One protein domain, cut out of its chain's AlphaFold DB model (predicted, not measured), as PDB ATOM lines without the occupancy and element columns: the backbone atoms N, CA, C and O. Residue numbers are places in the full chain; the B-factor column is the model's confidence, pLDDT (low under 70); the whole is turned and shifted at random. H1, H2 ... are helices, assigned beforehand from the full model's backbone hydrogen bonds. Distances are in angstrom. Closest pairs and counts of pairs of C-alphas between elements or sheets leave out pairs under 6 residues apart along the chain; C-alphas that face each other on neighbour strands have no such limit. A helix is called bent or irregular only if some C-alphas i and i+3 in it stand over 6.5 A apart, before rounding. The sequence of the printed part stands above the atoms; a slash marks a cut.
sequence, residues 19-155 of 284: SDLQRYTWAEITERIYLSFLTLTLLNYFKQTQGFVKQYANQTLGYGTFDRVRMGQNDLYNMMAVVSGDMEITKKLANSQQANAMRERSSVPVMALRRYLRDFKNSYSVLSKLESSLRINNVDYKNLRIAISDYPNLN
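This is residues 19 to 155 of the 284 residues of an uncharacterized protein of Candidatus Endolissoclinum sp. TMED37 (UniProt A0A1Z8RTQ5). An up-and-down bundle of five helices, each running against the one before it in the chain, makes the larger part of this domain: the long H2 lies at its core, and H3, H7, H8 and H9 follow one another in an arc that starts and ends at H2. At the end where H2 begins, H4 packs steeply on H2, with the short H5 and H6 beyond it and H1 touching no helix. The printed part has 137 residues with nine named helices, H1 to H9 in order, and no named strand; the class is all helix. It is compact, with a radius of gyration of the C-alphas of 14.7 A and spans of 44 by 32 by 24 A.

Start with H2, residues 26 to 44, the hub, which touches five helices. Its residues 35 to 42 touch H9, residues 139 to 149, closest at the C-alphas of Leu 42 and Ile 148, 5.8 A, at a shallow tilt of 25 degrees, the same way. H8, residues 123 to 133, touches H2 at 1 degree, a shallow tilt, opposite ways, with the C-alphas of Tyr 34 and Glu 131 closest at 7.0 A. H8 and H9 form a helical hairpin, with the C-alphas of Tyr 124 and Ser 149 closest at 5.2 A. H7, residues 110 to 119, is near H2 and forms a hairpin with H8, closest at the C-alphas of Ala 112 and Val 126, 7.0 A. H3, residues 47 to 60, forms a hairpin with H2 at a steep tilt of 39 degrees; the C-alphas of Asn 44 and Gln 50 are closest at 5.1 A. H3 touches H7 with residues 54 to 58 alone, closest at the C-alphas of Ala 57 and Leu 117, 5.5 A. H4, residues 75 to 84, touches H2 at a steep tilt of 49 degrees, with the C-alphas of Ile 33 and Leu 76 closest at 6.3 A. H5, residues 87 to 90, touches H4 only at the corner, closest at the C-alphas of Val 82 and Thr 90, 5.5 A. H6, residues 96 to 104, only just touches H2, with 3 pairs of C-alphas within 8 A, the closest those of Trp 26 and Ala 99, 5.2 A. In H2, H4, H6, H7, H8 and H9 every O i to N i+4 pair is within hydrogen-bond range; H3 has 8 of 10, H1, residues 19 to 23, has 0 of 1 but 1 of 2 O i to N i+3 pairs, and H5 is too short for an i+4 pair.

Find C-alpha 26 at (-13.602, 15.513, 64.200); from there H2 runs 27.3 A to C-alpha 44 at (3.850, 16.404, 85.226). H3 is 20.3 A long and irregular, with C-alphas 48 and 51 7.1 A apart. H9, 15.4 A long, ends at C-alpha 149, (8.536, 12.677, 76.282).

Look for the two C-alphas farthest apart at Glu 88 and Asn 155, 46.2 A. The printed part has no cut; the link from H3 to H4, residues 61 to 74, is long. The mean pLDDT of the printed part is 91.0, and no printed residue is under 70.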
ATOM      1  N   SER A  19     -24.528  20.802  72.230       72.19
ATOM      2  CA  SER A  19     -24.801  21.842  71.227       72.19
ATOM      3  C   SER A  19     -23.539  22.549  70.724       72.19
ATOM      4  O   SER A  19     -23.522  23.033  69.598       72.19
ATOM      5  N   ASP A  20     -22.476  22.594  71.532       74.56
ATOM      6  CA  ASP A  20     -21.228  23.279  71.171       74.56
ATOM      7  C   ASP A  20     -20.447  22.503  70.096       74.56
ATOM      8  O   ASP A  20     -19.634  23.079  69.375       74.56
ATOM      9  N   LEU A  21     -20.732  21.201  69.950       79.06
ATOM     10  CA  LEU A  21     -20.048  20.294  69.026       79.06
ATOM     11  C   LEU A  21     -20.236  20.680  67.557       79.06
ATOM     12  O   LEU A  21     -19.343  20.427  66.755       79.06
ATOM     13  N   GLN A  22     -21.326  21.370  67.211       75.56
ATOM     14  CA  GLN A  22     -21.591  21.822  65.839       75.56
ATOM     15  C   GLN A  22     -20.539  22.811  65.313       75.56
ATOM     16  O   GLN A  22     -20.475  23.058  64.113       75.56
ATOM     17  N   ARG A  23     -19.714  23.384  66.199       75.56
ATOM     18  CA  ARG A  23     -18.634  24.318  65.850       75.56
ATOM     19  C   ARG A  23     -17.323  23.626  65.501       75.56
ATOM     20  O   ARG A  23     -16.421  24.288  65.001       75.56
ATOM     21  N   TYR A  24     -17.208  22.335  65.806       79.56
ATOM     22  CA  TYR A  24     -15.960  21.599  65.700       79.56
ATOM     23  C   TYR A  24     -16.097  20.428  64.739       79.56
ATOM     24  O   TYR A  24     -17.108  19.725  64.687       79.56
ATOM     25  N   THR A  25     -15.031  20.202  63.992       84.56
ATOM     26  CA  THR A  25     -14.833  18.996  63.200       84.56
ATOM     27  C   THR A  25     -14.193  17.895  64.043       84.56
ATOM     28  O   THR A  25     -13.568  18.153  65.074       84.56
ATOM     29  N   TRP A  26     -14.296  16.647  63.579       86.19
ATOM     30  CA  TRP A  26     -13.602  15.513  64.200       86.19
ATOM     31  C   TRP A  26     -12.101  15.767  64.387       86.19
ATOM     32  O   TRP A  26     -11.580  15.571  65.482       86.19
ATOM     33  N   ALA A  27     -11.425  16.257  63.344       86.31
ATOM     34  CA  ALA A  27      -9.987  16.515  63.370       86.31
ATOM     35  C   ALA A  27      -9.602  17.570  64.420       86.31
ATOM     36  O   ALA A  27      -8.621  17.406  65.136       86.31
ATOM     37  N   GLU A  28     -10.399  18.629  64.571       85.44
ATOM     38  CA  GLU A  28     -10.135  19.648  65.591       85.44
ATOM     39  C   GLU A  28     -10.288  19.093  67.008       85.44
ATOM     40  O   GLU A  28      -9.513  19.457  67.892       85.44
ATOM     41  N   ILE A  29     -11.259  18.206  67.244       91.62
ATOM     42  CA  ILE A  29     -11.423  17.554  68.547       91.62
ATOM     43  C   ILE A  29     -10.252  16.610  68.832       91.62
ATOM     44  O   ILE A  29      -9.699  16.648  69.932       91.62
ATOM     45  N   THR A  30      -9.831  15.792  67.866       94.06
ATOM     46  CA  THR A  30      -8.712  14.863  68.075       94.06
ATOM     47  C   THR A  30      -7.388  15.595  68.301       94.06
ATOM     48  O   THR A  30      -6.641  15.223  69.208       94.06
ATOM     49  N   GLU A  31      -7.122  16.686  67.576       92.19
ATOM     50  CA  GLU A  31      -5.967  17.562  67.823       92.19
ATOM     51  C   GLU A  31      -5.982  18.137  69.245       92.19
ATOM     52  O   GLU A  31      -4.979  18.075  69.957       92.19
ATOM     53  N   ARG A  32      -7.131  18.649  69.703       95.31
ATOM     54  CA  ARG A  32      -7.283  19.222  71.050       95.31
ATOM     55  C   ARG A  32      -7.089  18.191  72.159       95.31
ATOM     56  O   ARG A  32      -6.456  18.498  73.173       95.31
ATOM     57  N   ILE A  33      -7.579  16.963  71.969       96.75
ATOM     58  CA  ILE A  33      -7.304  15.843  72.882       96.75
ATOM     59  C   ILE A  33      -5.800  15.595  72.939       96.75
ATOM     60  O   ILE A  33      -5.228  15.535  74.027       96.75
ATOM     61  N   TYR A  34      -5.150  15.494  71.780       97.69
ATOM     62  CA  TYR A  34      -3.725  15.206  71.716       97.69
ATOM     63  C   TYR A  34      -2.885  16.278  72.424       97.69
ATOM     64  O   TYR A  34      -2.078  15.955  73.298       97.69
ATOM     65  N   LEU A  35      -3.150  17.558  72.144       97.62
ATOM     66  CA  LEU A  35      -2.495  18.688  72.808       97.62
ATOM     67  C   LEU A  35      -2.737  18.707  74.322       97.62
ATOM     68  O   LEU A  35      -1.833  19.054  75.084       97.62
ATOM     69  N   SER A  36      -3.921  18.290  74.777       97.88
ATOM     70  CA  SER A  36      -4.218  18.171  76.209       97.88
ATOM     71  C   SER A  36      -3.320  17.130  76.885       97.88
ATOM     72  O   SER A  36      -2.743  17.405  77.936       97.88
ATOM     73  N   PHE A  37      -3.136  15.957  76.267       98.06
ATOM     74  CA  PHE A  37      -2.226  14.928  76.782       98.06
ATOM     75  C   PHE A  37      -0.763  15.386  76.768       98.06
ATOM     76  O   PHE A  37      -0.064  15.194  77.765       98.06
ATOM     77  N   LEU A  38      -0.305  16.037  75.694       98.12
ATOM     78  CA  LEU A  38       1.041  16.621  75.634       98.12
ATOM     79  C   LEU A  38       1.268  17.640  76.760       98.12
ATOM     80  O   LEU A  38       2.302  17.617  77.427       98.12
ATOM     81  N   THR A  39       0.273  18.482  77.029       98.00
ATOM     82  CA  THR A  39       0.341  19.505  78.081       98.00
ATOM     83  C   THR A  39       0.398  18.894  79.471       98.00
ATOM     84  O   THR A  39       1.268  19.254  80.260       98.00
ATOM     85  N   LEU A  40      -0.476  17.929  79.771       98.12
ATOM     86  CA  LEU A  40      -0.443  17.228  81.056       98.12
ATOM     87  C   LEU A  40       0.893  16.503  81.267       98.12
ATOM     88  O   LEU A  40       1.438  16.547  82.368       98.12
ATOM     89  N   THR A  41       1.445  15.899  80.210       97.81
ATOM     90  CA  THR A  41       2.765  15.251  80.250       97.81
ATOM     91  C   THR A  41       3.855  16.250  80.619       97.81
ATOM     92  O   THR A  41       4.607  16.007  81.560       97.81
ATOM     93  N   LEU A  42       3.911  17.394  79.924       97.19
ATOM     94  CA  LEU A  42       4.892  18.443  80.200       97.19
ATOM     95  C   LEU A  42       4.788  18.930  81.651       97.19
ATOM     96  O   LEU A  42       5.785  18.976  82.368       97.19
ATOM     97  N   LEU A  43       3.576  19.270  82.092       97.12
ATOM     98  CA  LEU A  43       3.327  19.787  83.436       97.12
ATOM     99  C   LEU A  43       3.625  18.752  84.534       97.12
ATOM    100  O   LEU A  43       3.939  19.136  85.660       97.12
ATOM    101  N   ASN A  44       3.561  17.450  84.243       96.94
ATOM    102  CA  ASN A  44       3.850  16.404  85.226       96.94
ATOM    103  C   ASN A  44       5.335  16.345  85.633       96.94
ATOM    104  O   ASN A  44       5.652  15.884  86.733       96.94
ATOM    105  N   TYR A  45       6.251  16.842  84.793       94.75
ATOM    106  CA  TYR A  45       7.685  16.860  85.111       94.75
ATOM    107  C   TYR A  45       8.064  17.866  86.204       94.75
ATOM    108  O   TYR A  45       9.155  17.771  86.766       94.75
ATOM    109  N   PHE A  46       7.188  18.819  86.536       94.25
ATOM    110  CA  PHE A  46       7.508  19.893  87.473       94.25
ATOM    111  C   PHE A  46       6.705  19.770  88.763       94.25
ATOM    112  O   PHE A  46       5.473  19.783  88.755       94.25
ATOM    113  N   LYS A  47       7.410  19.741  89.899       93.88
ATOM    114  CA  LYS A  47       6.801  19.620  91.234       93.88
ATOM    115  C   LYS A  47       5.720  20.680  91.484       93.88
ATOM    116  O   LYS A  47       4.669  20.354  92.025       93.88
ATOM    117  N   GLN A  48       5.922  21.921  91.023       94.00
ATOM    118  CA  GLN A  48       4.941  23.003  91.194       94.00
ATOM    119  C   GLN A  48       3.602  22.796  90.462       94.00
ATOM    120  O   GLN A  48       2.608  23.421  90.826       94.00
ATOM    121  N   THR A  49       3.551  21.957  89.424       96.25
ATOM    122  CA  THR A  49       2.346  21.736  88.603       96.25
ATOM    123  C   THR A  49       1.755  20.341  88.768       96.25
ATOM    124  O   THR A  49       0.607  20.132  88.380       96.25
ATOM    125  N   GLN A  50       2.461  19.415  89.422       94.50
ATOM    126  CA  GLN A  50       1.976  18.058  89.703       94.50
ATOM    127  C   GLN A  50       0.633  18.029  90.446       94.50
ATOM    128  O   GLN A  50      -0.228  17.216  90.113       94.50
ATOM    129  N   GLY A  51       0.415  18.935  91.407       96.38
ATOM    130  CA  GLY A  51      -0.867  19.035  92.117       96.38
ATOM    131  C   GLY A  51      -2.039  19.329  91.174       96.38
ATOM    132  O   GLY A  51      -3.061  18.646  91.226       96.38
ATOM    133  N   PHE A  52      -1.854  20.280  90.253       96.75
ATOM    134  CA  PHE A  52      -2.839  20.599  89.219       96.75
ATOM    135  C   PHE A  52      -3.055  19.424  88.260       96.75
ATOM    136  O   PHE A  52      -4.196  19.051  88.005       96.75
ATOM    137  N   VAL A  53      -1.976  18.807  87.763       97.69
ATOM    138  CA  VAL A  53      -2.061  17.665  86.836       97.69
ATOM    139  C   VAL A  53      -2.852  16.518  87.459       97.69
ATOM    140  O   VAL A  53      -3.754  15.981  86.821       97.69
ATOM    141  N   LYS A  54      -2.575  16.185  88.725       96.88
ATOM    142  CA  LYS A  54      -3.298  15.145  89.463       96.88
ATOM    143  C   LYS A  54      -4.777  15.493  89.630       96.88
ATOM    144  O   LYS A  54      -5.627  14.633  89.417       96.88
ATOM    145  N   GLN A  55      -5.098  16.740  89.975       96.62
ATOM    146  CA  GLN A  55      -6.485  17.198  90.099       96.62
ATOM    147  C   GLN A  55      -7.231  17.111  88.759       96.62
ATOM    148  O   GLN A  55      -8.309  16.519  88.699       96.62
ATOM    149  N   TYR A  56      -6.641  17.636  87.684       97.00
ATOM    150  CA  TYR A  56      -7.225  17.619  86.344       97.00
ATOM    151  C   TYR A  56      -7.407  16.186  85.823       97.00
ATOM    152  O   TYR A  56      -8.456  15.835  85.281       97.00
ATOM    153  N   ALA A  57      -6.412  15.320  86.022       96.94
ATOM    154  CA  ALA A  57      -6.494  13.912  85.653       96.94
ATOM    155  C   ALA A  57      -7.584  13.177  86.448       96.94
ATOM    156  O   ALA A  57      -8.388  12.463  85.854       96.94
ATOM    157  N   ASN A  58      -7.680  13.401  87.762       95.94
ATOM    158  CA  ASN A  58      -8.734  12.815  88.591       95.94
ATOM    159  C   ASN A  58     -10.130  13.269  88.160       95.94
ATOM    160  O   ASN A  58     -11.035  12.441  88.105       95.94
ATOM    161  N   GLN A  59     -10.301  14.547  87.806       94.75
ATOM    162  CA  GLN A  59     -11.556  15.033  87.236       94.75
ATOM    163  C   GLN A  59     -11.850  14.314  85.915       94.75
ATOM    164  O   GLN A  59     -12.901  13.701  85.781       94.75
ATOM    165  N   THR A  60     -10.874  14.247  85.001       95.44
ATOM    166  CA  THR A  60     -10.992  13.504  83.731       95.44
ATOM    167  C   THR A  60     -11.391  12.037  83.939       95.44
ATOM    168  O   THR A  60     -12.111  11.458  83.134       95.44
ATOM    169  N   LEU A  61     -10.919  11.407  85.013       94.81
ATOM    170  CA  LEU A  61     -11.202  10.011  85.353       94.81
ATOM    171  C   LEU A  61     -12.427   9.831  86.253       94.81
ATOM    172  O   LEU A  61     -12.739   8.691  86.606       94.81
ATOM    173  N   GLY A  62     -13.111  10.920  86.615       89.06
ATOM    174  CA  GLY A  62     -14.190  10.930  87.603       89.06
ATOM    175  C   GLY A  62     -15.348   9.998  87.249       89.06
ATOM    176  O   GLY A  62     -16.049   9.523  88.138       89.06
ATOM    177  N   TYR A  63     -15.498   9.667  85.963       83.88
ATOM    178  CA  TYR A  63     -16.394   8.618  85.498       83.88
ATOM    179  C   TYR A  63     -15.613   7.439  84.896       83.88
ATOM    180  O   TYR A  63     -14.596   7.585  84.211       83.88
ATOM    181  N   GLY A  64     -16.098   6.226  85.170       73.00
ATOM    182  CA  GLY A  64     -15.499   4.966  84.719       73.00
ATOM    183  C   GLY A  64     -15.362   4.839  83.198       73.00
ATOM    184  O   GLY A  64     -14.443   4.184  82.708       73.00
ATOM    185  N   THR A  65     -16.238   5.504  82.452       82.88
ATOM    186  CA  THR A  65     -16.272   5.502  80.990       82.88
ATOM    187  C   THR A  65     -16.522   6.918  80.467       82.88
ATOM    188  O   THR A  65     -17.086   7.777  81.155       82.88
ATOM    189  N   PHE A  66     -16.076   7.172  79.239       91.62
ATOM    190  CA  PHE A  66     -16.318   8.424  78.522       91.62
ATOM    191  C   PHE A  66     -17.637   8.334  77.740       91.62
ATOM    192  O   PHE A  66     -17.665   8.556  76.541       91.62
ATOM    193  N   ASP A  67     -18.724   7.925  78.396       89.12
ATOM    194  CA  ASP A  67     -19.998   7.591  77.746       89.12
ATOM    195  C   ASP A  67     -20.703   8.810  77.133       89.12
ATOM    196  O   ASP A  67     -21.263   8.721  76.041       89.12
ATOM    197  N   ARG A  68     -20.675   9.953  77.828       90.38
ATOM    198  CA  ARG A  68     -21.411  11.159  77.433       90.38
ATOM    199  C   ARG A  68     -20.700  12.451  77.817       90.38
ATOM    200  O   ARG A  68     -19.939  12.484  78.775       90.38
ATOM    201  N   VAL A  69     -21.029  13.540  77.125       90.44
ATOM    202  CA  VAL A  69     -20.622  14.903  77.512       90.44
ATOM    203  C   VAL A  69     -21.321  15.311  78.812       90.44
ATOM    204  O   VAL A  69     -22.535  15.134  78.947       90.44
ATOM    205  N   ARG A  70     -20.574  15.884  79.761       90.31
ATOM    206  CA  ARG A  70     -21.059  16.273  81.092       90.31
ATOM    207  C   ARG A  70     -20.645  17.699  81.443       90.31
ATOM    208  O   ARG A  70     -19.475  18.062  81.391       90.31
ATOM    209  N   MET A  71     -21.611  18.488  81.913       86.25
ATOM    210  CA  MET A  71     -21.385  19.893  82.268       86.25
ATOM    211  C   MET A  71     -20.416  20.067  83.452       86.25
ATOM    212  O   MET A  71     -19.657  21.029  83.489       86.25
ATOM    213  N   GLY A  72     -20.407  19.138  84.412       86.38
ATOM    214  CA  GLY A  72     -19.508  19.190  85.575       86.38
ATOM    215  C   GLY A  72     -18.069  18.734  85.299       86.38
ATOM    216  O   GLY A  72     -17.218  18.837  86.179       86.38
ATOM    217  N   GLN A  73     -17.792  18.215  84.102       90.50
ATOM    218  CA  GLN A  73     -16.493  17.649  83.756       90.50
ATOM    219  C   GLN A  73     -15.620  18.628  82.976       90.50
ATOM    220  O   GLN A  73     -16.112  19.621  82.432       90.50
ATOM    221  N   ASN A  74     -14.314  18.360  82.977       93.31
ATOM    222  CA  ASN A  74     -13.346  19.168  82.246       93.31
ATOM    223  C   ASN A  74     -13.401  18.886  80.737       93.31
ATOM    224  O   ASN A  74     -14.049  17.942  80.270       93.31
ATOM    225  N   ASP A  75     -12.704  19.721  79.971       91.56
ATOM    226  CA  ASP A  75     -12.717  19.626  78.515       91.56
ATOM    227  C   ASP A  75     -12.151  18.302  78.015       91.56
ATOM    228  O   ASP A  75     -12.698  17.728  77.076       91.56
ATOM    229  N   LEU A  76     -11.101  17.774  78.651       95.25
ATOM    230  CA  LEU A  76     -10.512  16.509  78.217       95.25
ATOM    231  C   LEU A  76     -11.512  15.354  78.325       95.25
ATOM    232  O   LEU A  76     -11.634  14.579  77.379       95.25
ATOM    233  N   TYR A  77     -12.273  15.258  79.420       95.62
ATOM    234  CA  TYR A  77     -13.335  14.258  79.554       95.62
ATOM    235  C   TYR A  77     -14.382  14.404  78.448       95.62
ATOM    236  O   TYR A  77     -14.726  13.429  77.778       95.62
ATOM    237  N   ASN A  78     -14.869  15.629  78.234       94.25
ATOM    238  CA  ASN A  78     -15.930  15.886  77.266       94.25
ATOM    239  C   ASN A  78     -15.473  15.617  75.828       94.25
ATOM    240  O   ASN A  78     -16.226  15.026  75.060       94.25
ATOM    241  N   MET A  79     -14.237  15.971  75.473       94.75
ATOM    242  CA  MET A  79     -13.661  15.647  74.167       94.75
ATOM    243  C   MET A  79     -13.422  14.139  74.006       94.75
ATOM    244  O   MET A  79     -13.729  13.577  72.957       94.75
ATOM    245  N   MET A  80     -12.962  13.443  75.052       94.94
ATOM    246  CA  MET A  80     -12.839  11.979  75.031       94.94
ATOM    247  C   MET A  80     -14.193  11.284  74.841       94.94
ATOM    248  O   MET A  80     -14.256  10.259  74.158       94.94
ATOM    249  N   ALA A  81     -15.279  11.850  75.375       93.88
ATOM    250  CA  ALA A  81     -16.628  11.332  75.157       93.88
ATOM    251  C   ALA A  81     -17.106  11.485  73.704       93.88
ATOM    252  O   ALA A  81     -17.852  10.644  73.216       93.88
ATOM    253  N   VAL A  82     -16.633  12.499  72.973       92.00
ATOM    254  CA  VAL A  82     -16.920  12.645  71.533       92.00
ATOM    255  C   VAL A  82     -16.268  11.531  70.715       92.00
ATOM    256  O   VAL A  82     -16.855  11.056  69.743       92.00
ATOM    257  N   VAL A  83     -15.057  11.121  71.103       91.81
ATOM    258  CA  VAL A  83     -14.250  10.165  70.332       91.81
ATOM    259  C   VAL A  83     -14.523   8.712  70.723       91.81
ATOM    260  O   VAL A  83     -14.514   7.838  69.861       91.81
ATOM    261  N   SER A  84     -14.780   8.445  72.006       91.19
ATOM    262  CA  SER A  84     -14.924   7.083  72.551       91.19
ATOM    263  C   SER A  84     -16.283   6.775  73.193       91.19
ATOM    264  O   SER A  84     -16.496   5.639  73.611       91.19
ATOM    265  N   GLY A  85     -17.187   7.758  73.282       88.19
ATOM    266  CA  GLY A  85     -18.512   7.626  73.905       88.19
ATOM    267  C   GLY A  85     -19.596   7.138  72.955       88.19
ATOM    268  O   GLY A  85     -19.331   6.332  72.078       88.19
ATOM    269  N   ASP A  86     -20.832   7.605  73.102       87.06
ATOM    270  CA  ASP A  86     -21.940   7.238  72.202       87.06
ATOM    271  C   ASP A  86     -21.740   7.787  70.768       87.06
ATOM    272  O   ASP A  86     -21.228   8.894  70.574       87.06
ATOM    273  N   MET A  87     -22.120   7.018  69.742       86.00
ATOM    274  CA  MET A  87     -22.126   7.442  68.333       86.00
ATOM    275  C   MET A  87     -23.018   8.665  68.096       86.00
ATOM    276  O   MET A  87     -22.679   9.523  67.276       86.00
ATOM    277  N   GLU A  88     -24.099   8.812  68.862       87.75
ATOM    278  CA  GLU A  88     -24.989   9.975  68.777       87.75
ATOM    279  C   GLU A  88     -24.290  11.299  69.123       87.75
ATOM    280  O   GLU A  88     -24.717  12.369  68.686       87.75
ATOM    281  N   ILE A  89     -23.179  11.257  69.866       87.62
ATOM    282  CA  ILE A  89     -22.382  12.450  70.181       87.62
ATOM    283  C   ILE A  89     -21.577  12.881  68.954       87.62
ATOM    284  O   ILE A  89     -21.548  14.063  68.617       87.62
ATOM    285  N   THR A  90     -20.956  11.928  68.256       87.38
ATOM    286  CA  THR A  90     -20.152  12.187  67.049       87.38
ATOM    287  C   THR A  90     -21.000  12.783  65.923       87.38
ATOM    288  O   THR A  90     -20.539  13.675  65.211       87.38
ATOM    289  N   LYS A  91     -22.276  12.387  65.820       87.69
ATOM    290  CA  LYS A  91     -23.231  12.943  64.847       87.69
ATOM    291  C   LYS A  91     -23.511  14.441  65.023       87.69
ATOM    292  O   LYS A  91     -24.018  15.065  64.096       87.69
ATOM    293  N   LYS A  92     -23.174  15.028  66.177       87.06
ATOM    294  CA  LYS A  92     -23.386  16.458  66.476       87.06
ATOM    295  C   LYS A  92     -22.229  17.356  66.038       87.06
ATOM    296  O   LYS A  92     -22.325  18.569  66.203       87.06
ATOM    297  N   LEU A  93     -21.153  16.777  65.505       81.94
ATOM    298  CA  LEU A  93     -20.028  17.528  64.951       81.94
ATOM    299  C   LEU A  93     -20.393  18.200  63.626       81.94
ATOM    300  O   LEU A  93     -21.260  17.724  62.891       81.94
ATOM    301  N   ALA A  94     -19.661  19.262  63.287       79.31
ATOM    302  CA  ALA A  94     -19.837  20.013  62.041       79.31
ATOM    303  C   ALA A  94     -19.752  19.121  60.785       79.31
ATOM    304  O   ALA A  94     -20.430  19.368  59.792       79.31
ATOM    305  N   ASN A  95     -18.922  18.072  60.829       82.56
ATOM    306  CA  ASN A  95     -18.688  17.135  59.732       82.56
ATOM    307  C   ASN A  95     -19.146  15.703  60.069       82.56
ATOM    308  O   ASN A  95     -18.390  14.751  59.882       82.56
ATOM    309  N   SER A  96     -20.378  15.545  60.560       82.44
ATOM    310  CA  SER A  96     -20.944  14.289  61.088       82.44
ATOM    311  C   SER A  96     -20.669  13.028  60.248       82.44
ATOM    312  O   SER A  96     -20.197  12.028  60.788       82.44
ATOM    313  N   GLN A  97     -20.894  13.064  58.928       79.69
ATOM    314  CA  GLN A  97     -20.665  11.909  58.046       79.69
ATOM    315  C   GLN A  97     -19.186  11.489  58.016       79.69
ATOM    316  O   GLN A  97     -18.863  10.311  58.160       79.69
ATOM    317  N   GLN A  98     -18.279  12.459  57.872       83.31
ATOM    318  CA  GLN A  98     -16.837  12.204  57.900       83.31
ATOM    319  C   GLN A  98     -16.381  11.769  59.294       83.31
ATOM    320  O   GLN A  98     -15.545  10.879  59.411       83.31
ATOM    321  N   ALA A  99     -16.946  12.368  60.342       85.94
ATOM    322  CA  ALA A  99     -16.618  12.065  61.726       85.94
ATOM    323  C   ALA A  99     -16.945  10.610  62.085       85.94
ATOM    324  O   ALA A  99     -16.108   9.944  62.686       85.94
ATOM    325  N   ASN A 100     -18.098  10.085  61.656       86.75
ATOM    326  CA  ASN A 100     -18.453   8.679  61.873       86.75
ATOM    327  C   ASN A 100     -17.480   7.730  61.157       86.75
ATOM    328  O   ASN A 100     -16.930   6.830  61.785       86.75
ATOM    329  N   ALA A 101     -17.180   7.992  59.881       86.62
ATOM    330  CA  ALA A 101     -16.223   7.184  59.126       86.62
ATOM    331  C   ALA A 101     -14.807   7.231  59.733       86.62
ATOM    332  O   ALA A 101     -14.087   6.233  59.744       86.62
ATOM    333  N   MET A 102     -14.376   8.391  60.236       87.38
ATOM    334  CA  MET A 102     -13.089   8.530  60.923       87.38
ATOM    335  C   MET A 102     -13.087   7.806  62.268       87.38
ATOM    336  O   MET A 102     -12.104   7.147  62.592       87.38
ATOM    337  N   ARG A 103     -14.187   7.883  63.015       88.38
ATOM    338  CA  ARG A 103     -14.353   7.212  64.300       88.38
ATOM    339  C   ARG A 103     -14.274   5.695  64.177       88.38
ATOM    340  O   ARG A 103     -13.534   5.078  64.933       88.38
ATOM    341  N   GLU A 104     -14.971   5.100  63.211       86.88
ATOM    342  CA  GLU A 104     -14.894   3.653  62.942       86.88
ATOM    343  C   GLU A 104     -13.456   3.198  62.652       86.88
ATOM    344  O   GLU A 104     -13.044   2.098  63.011       86.88
ATOM    345  N   ARG A 105     -12.660   4.082  62.045       85.12
ATOM    346  CA  ARG A 105     -11.251   3.850  61.707       85.12
ATOM    347  C   ARG A 105     -10.269   4.190  62.835       85.12
ATOM    348  O   ARG A 105      -9.063   4.002  62.643       85.12
ATOM    349  N   SER A 106     -10.747   4.721  63.959       83.31
ATOM    350  CA  SER A 106      -9.947   5.237  65.071       83.31
ATOM    351  C   SER A 106     -10.329   4.527  66.369       83.31
ATOM    352  O   SER A 106     -11.238   4.938  67.083       83.31
ATOM    353  N   SER A 107      -9.594   3.468  66.715       84.12
ATOM    354  CA  SER A 107      -9.756   2.790  68.006       84.12
ATOM    355  C   SER A 107      -8.867   3.443  69.062       84.12
ATOM    356  O   SER A 107      -7.647   3.259  69.075       84.12
ATOM    357  N   VAL A 108      -9.472   4.246  69.939       89.62
ATOM    358  CA  VAL A 108      -8.752   4.923  71.024       89.62
ATOM    359  C   VAL A 108      -8.498   3.951  72.181       89.62
ATOM    360  O   VAL A 108      -9.444   3.348  72.693       89.62
ATOM    361  N   PRO A 109      -7.251   3.819  72.670       91.62
ATOM    362  CA  PRO A 109      -6.909   2.869  73.726       91.62
ATOM    363  C   PRO A 109      -7.315   3.393  75.117       91.62
ATOM    364  O   PRO A 109      -6.465   3.695  75.957       91.62
ATOM    365  N   VAL A 110      -8.623   3.488  75.381       92.81
ATOM    366  CA  VAL A 110      -9.214   4.103  76.588       92.81
ATOM    367  C   VAL A 110      -8.585   3.583  77.880       92.81
ATOM    368  O   VAL A 110      -8.217   4.375  78.744       92.81
ATOM    369  N   MET A 111      -8.399   2.269  78.019       92.75
ATOM    370  CA  MET A 111      -7.801   1.691  79.231       92.75
ATOM    371  C   MET A 111      -6.343   2.108  79.432       92.75
ATOM    372  O   MET A 111      -5.941   2.420  80.555       92.75
ATOM    373  N   ALA A 112      -5.558   2.177  78.353       93.00
ATOM    374  CA  ALA A 112      -4.174   2.631  78.428       93.00
ATOM    375  C   ALA A 112      -4.099   4.114  78.814       93.00
ATOM    376  O   ALA A 112      -3.288   4.471  79.663       93.00
ATOM    377  N   LEU A 113      -4.978   4.951  78.254       94.50
ATOM    378  CA  LEU A 113      -5.056   6.377  78.586       94.50
ATOM    379  C   LEU A 113      -5.511   6.608  80.026       94.50
ATOM    380  O   LEU A 113      -4.965   7.464  80.715       94.50
ATOM    381  N   ARG A 114      -6.470   5.815  80.517       94.69
ATOM    382  CA  ARG A 114      -6.915   5.883  81.914       94.69
ATOM    383  C   ARG A 114      -5.799   5.518  82.882       94.69
ATOM    384  O   ARG A 114      -5.623   6.202  83.883       94.69
ATOM    385  N   ARG A 115      -5.042   4.457  82.587       95.06
ATOM    386  CA  ARG A 115      -3.856   4.087  83.371       95.06
ATOM    387  C   ARG A 115      -2.818   5.206  83.336       95.06
ATOM    388  O   ARG A 115      -2.347   5.615  84.387       95.06
ATOM    389  N   TYR A 116      -2.557   5.747  82.149       96.56
ATOM    390  CA  TYR A 116      -1.608   6.835  81.960       96.56
ATOM    391  C   TYR A 116      -1.967   8.091  82.760       96.56
ATOM    392  O   TYR A 116      -1.110   8.649  83.425       96.56
ATOM    393  N   LEU A 117      -3.235   8.506  82.786       96.44
ATOM    394  CA  LEU A 117      -3.668   9.657  83.587       96.44
ATOM    395  C   LEU A 117      -3.522   9.440  85.107       96.44
ATOM    396  O   LEU A 117      -3.561  10.409  85.859       96.44
ATOM    397  N   ARG A 118      -3.350   8.197  85.583       95.06
ATOM    398  CA  ARG A 118      -3.122   7.912  87.010       95.06
ATOM    399  C   ARG A 118      -1.655   8.011  87.413       95.06
ATOM    400  O   ARG A 118      -1.380   8.422  88.536       95.06
ATOM    401  N   ASP A 119      -0.737   7.589  86.545       94.12
ATOM    402  CA  ASP A 119       0.678   7.423  86.902       94.12
ATOM    403  C   ASP A 119       1.658   8.225  86.034       94.12
ATOM    404  O   ASP A 119       2.815   8.389  86.420       94.12
ATOM    405  N   PHE A 120       1.207   8.732  84.884       95.44
ATOM    406  CA  PHE A 120       1.996   9.415  83.859       95.44
ATOM    407  C   PHE A 120       3.248   8.640  83.408       95.44
ATOM    408  O   PHE A 120       4.210   9.226  82.903       95.44
ATOM    409  N   LYS A 121       3.240   7.307  83.539       93.88
ATOM    410  CA  LYS A 121       4.361   6.437  83.164       93.88
ATOM    411  C   LYS A 121       4.328   6.082  81.682       93.88
ATOM    412  O   LYS A 121       3.270   5.987  81.067       93.88
ATOM    413  N   ASN A 122       5.503   5.807  81.114       92.88
ATOM    414  CA  ASN A 122       5.653   5.383  79.716       92.88
ATOM    415  C   ASN A 122       5.025   6.371  78.711       92.88
ATOM    416  O   ASN A 122       4.413   5.947  77.724       92.88
ATOM    417  N   SER A 123       5.182   7.679  78.966       93.94
ATOM    418  CA  SER A 123       4.612   8.774  78.165       93.94
ATOM    419  C   SER A 123       4.850   8.582  76.670       93.94
ATOM    420  O   SER A 123       3.890   8.572  75.908       93.94
ATOM    421  N   TYR A 124       6.088   8.301  76.253       93.88
ATOM    422  CA  TYR A 124       6.423   8.097  74.842       93.88
ATOM    423  C   TYR A 124       5.558   7.023  74.163       93.88
ATOM    424  O   TYR A 124       4.995   7.257  73.093       93.88
ATOM    425  N   SER A 125       5.411   5.851  74.792       95.19
ATOM    426  CA  SER A 125       4.638   4.734  74.229       95.19
ATOM    427  C   SER A 125       3.148   5.060  74.161       95.19
ATOM    428  O   SER A 125       2.503   4.819  73.139       95.19
ATOM    429  N   VAL A 126       2.596   5.634  75.235       95.94
ATOM    430  CA  VAL A 126       1.170   5.977  75.300       95.94
ATOM    431  C   VAL A 126       0.831   7.091  74.315       95.94
ATOM    432  O   VAL A 126      -0.128   6.951  73.559       95.94
ATOM    433  N   LEU A 127       1.634   8.156  74.270       96.69
ATOM    434  CA  LEU A 127       1.431   9.276  73.357       96.69
ATOM    435  C   LEU A 127       1.609   8.856  71.895       96.69
ATOM    436  O   LEU A 127       0.836   9.296  71.056       96.69
ATOM    437  N   SER A 128       2.552   7.960  71.584       96.06
ATOM    438  CA  SER A 128       2.711   7.434  70.218       96.06
ATOM    439  C   SER A 128       1.495   6.615  69.781       96.06
ATOM    440  O   SER A 128       1.001   6.774  68.668       96.06
ATOM    441  N   LYS A 129       0.957   5.765  70.669       95.44
ATOM    442  CA  LYS A 129      -0.289   5.031  70.395       95.44
ATOM    443  C   LYS A 129      -1.476   5.984  70.238       95.44
ATOM    444  O   LYS A 129      -2.321   5.775  69.366       95.44
ATOM    445  N   LEU A 130      -1.537   7.030  71.062       95.88
ATOM    446  CA  LEU A 130      -2.570   8.058  70.972       95.88
ATOM    447  C   LEU A 130      -2.499   8.810  69.636       95.88
ATOM    448  O   LEU A 130      -3.515   8.908  68.960       95.88
ATOM    449  N   GLU A 131      -1.314   9.262  69.223       94.88
ATOM    450  CA  GLU A 131      -1.067   9.931  67.937       94.88
ATOM    451  C   GLU A 131      -1.608   9.107  66.759       94.88
ATOM    452  O   GLU A 131      -2.404   9.612  65.964       94.88
ATOM    453  N   SER A 132      -1.254   7.818  66.698       93.75
ATOM    454  CA  SER A 132      -1.705   6.911  65.638       93.75
ATOM    455  C   SER A 132      -3.213   6.648  65.686       93.75
ATOM    456  O   SER A 132      -3.879   6.703  64.654       93.75
ATOM    457  N   SER A 133      -3.775   6.387  66.874       93.31
ATOM    458  CA  SER A 133      -5.220   6.126  67.033       93.31
ATOM    459  C   SER A 133      -6.083   7.336  66.673       93.31
ATOM    460  O   SER A 133      -7.129   7.182  66.044       93.31
ATOM    461  N   LEU A 134      -5.622   8.543  67.009       93.50
ATOM    462  CA  LEU A 134      -6.282   9.805  66.676       93.50
ATOM    463  C   LEU A 134      -5.971  10.305  65.257       93.50
ATOM    464  O   LEU A 134      -6.568  11.294  64.832       93.50
ATOM    465  N   ARG A 135      -5.077   9.623  64.525       90.19
ATOM    466  CA  ARG A 135      -4.632   9.977  63.166       90.19
ATOM    467  C   ARG A 135      -4.079  11.404  63.075       90.19
ATOM    468  O   ARG A 135      -4.410  12.156  62.158       90.19
ATOM    469  N   ILE A 136      -3.246  11.782  64.040       89.31
ATOM    470  CA  ILE A 136      -2.598  13.094  64.052       89.31
ATOM    471  C   ILE A 136      -1.503  13.120  62.982       89.31
ATOM    472  O   ILE A 136      -0.488  12.442  63.102       89.31
ATOM    473  N   ASN A 137      -1.706  13.929  61.942       81.25
ATOM    474  CA  ASN A 137      -0.769  14.053  60.818       81.25
ATOM    475  C   ASN A 137       0.139  15.292  60.917       81.25
ATOM    476  O   ASN A 137       0.978  15.515  60.049       81.25
ATOM    477  N   ASN A 138      -0.036  16.122  61.949       83.94
ATOM    478  CA  ASN A 138       0.752  17.333  62.130       83.94
ATOM    479  C   ASN A 138       2.178  16.981  62.602       83.94
ATOM    480  O   ASN A 138       2.378  16.451  63.699       83.94
ATOM    481  N   VAL A 139       3.170  17.302  61.768       81.75
ATOM    482  CA  VAL A 139       4.593  17.040  62.030       81.75
ATOM    483  C   VAL A 139       5.092  17.795  63.264       81.75
ATOM    484  O   VAL A 139       5.866  17.238  64.043       81.75
ATOM    485  N   ASP A 140       4.610  19.014  63.506       83.69
ATOM    486  CA  ASP A 140       4.989  19.794  64.686       83.69
ATOM    487  C   ASP A 140       4.514  19.114  65.971       83.69
ATOM    488  O   ASP A 140       5.245  19.065  66.958       83.69
ATOM    489  N   TYR A 141       3.328  18.499  65.952       93.38
ATOM    490  CA  TYR A 141       2.798  17.775  67.112       93.38
ATOM    491  C   TYR A 141       3.565  16.478  67.379       93.38
ATOM    492  O   TYR A 141       3.788  16.121  68.537       93.38
ATOM    493  N   LYS A 142       4.045  15.811  66.326       89.44
ATOM    494  CA  LYS A 142       4.961  14.671  66.450       89.44
ATOM    495  C   LYS A 142       6.303  15.091  67.059       89.44
ATOM    496  O   LYS A 142       6.812  14.417  67.955       89.44
ATOM    497  N   ASN A 143       6.859  16.221  66.624       86.75
ATOM    498  CA  ASN A 143       8.099  16.763  67.185       86.75
ATOM    499  C   ASN A 143       7.917  17.169  68.654       86.75
ATOM    500  O   ASN A 143       8.746  16.819  69.496       86.75
ATOM    501  N   LEU A 144       6.794  17.819  68.985       95.44
ATOM    502  CA  LEU A 144       6.415  18.128  70.364       95.44
ATOM    503  C   LEU A 144       6.312  16.864  71.213       95.44
ATOM    504  O   LEU A 144       6.824  16.854  72.325       95.44
ATOM    505  N   ARG A 145       5.718  15.779  70.708       96.75
ATOM    506  CA  ARG A 145       5.647  14.501  71.431       96.75
ATOM    507  C   ARG A 145       7.021  13.974  71.808       96.75
ATOM    508  O   ARG A 145       7.218  13.563  72.952       96.75
ATOM    509  N   ILE A 146       7.942  13.943  70.847       91.62
ATOM    510  CA  ILE A 146       9.304  13.442  71.057       91.62
ATOM    511  C   ILE A 146       9.993  14.299  72.123       91.62
ATOM    512  O   ILE A 146      10.430  13.767  73.141       91.62
ATOM    513  N   ALA A 147       9.985  15.621  71.941       94.31
ATOM    514  CA  ALA A 147      10.624  16.559  72.857       94.31
ATOM    515  C   ALA A 147       9.998  16.543  74.263       94.31
ATOM    516  O   ALA A 147      10.713  16.550  75.259       94.31
ATOM    517  N   ILE A 148       8.669  16.482  74.371       97.00
ATOM    518  CA  ILE A 148       7.968  16.435  75.660       97.00
ATOM    519  C   ILE A 148       8.221  15.103  76.369       97.00
ATOM    520  O   ILE A 148       8.402  15.091  77.580       97.00
ATOM    521  N   SER A 149       8.273  13.980  75.652       94.94
ATOM    522  CA  SER A 149       8.536  12.677  76.282       94.94
ATOM    523  C   SER A 149       9.942  12.590  76.887       94.94
ATOM    524  O   SER A 149      10.121  11.928  77.908       94.94
ATOM    525  N   ASP A 150      10.910  13.277  76.276       93.75
ATOM    526  CA  ASP A 150      12.307  13.352  76.722       93.75
ATOM    527  C   ASP A 150      12.634  14.667  77.462       93.75
ATOM    528  O   ASP A 150      13.790  15.025  77.682       93.75
ATOM    529  N   TYR A 151      11.606  15.413  77.876       94.69
ATOM    530  CA  TYR A 151      11.759  16.789  78.351       94.69
ATOM    531  C   TYR A 151      12.800  16.989  79.469       94.69
ATOM    532  O   TYR A 151      13.544  17.974  79.403       94.69
ATOM    533  N   PRO A 152      12.914  16.111  80.489       93.31
ATOM    534  CA  PRO A 152      13.921  16.262  81.542       93.31
ATOM    535  C   PRO A 152      15.354  16.343  81.005       93.31
ATOM    536  O   PRO A 152      16.136  17.156  81.508       93.31
ATOM    537  N   ASN A 153      15.648  15.580  79.949       94.25
ATOM    538  CA  ASN A 153      16.974  15.436  79.350       94.25
ATOM    539  C   ASN A 153      17.297  16.537  78.329       94.25
ATOM    540  O   ASN A 153      18.445  16.690  77.917       94.25
ATOM    541  N   LEU A 154      16.310  17.352  77.944       93.38
ATOM    542  CA  LEU A 154      16.532  18.468  77.031       93.38
ATOM    543  C   LEU A 154      17.414  19.559  77.659       93.38
ATOM    544  O   LEU A 154      17.280  19.916  78.837       93.38
ATOM    545  N   ASN A 155      18.255  20.172  76.825       91.62
ATOM    546  CA  ASN A 155      18.972  21.394  77.184       91.62
ATOM    547  C   ASN A 155      18.003  22.590  77.336       91.62
ATOM    548  O   ASN A 155      16.858  22.559  76.880       91.62
TER     549      ASN A 155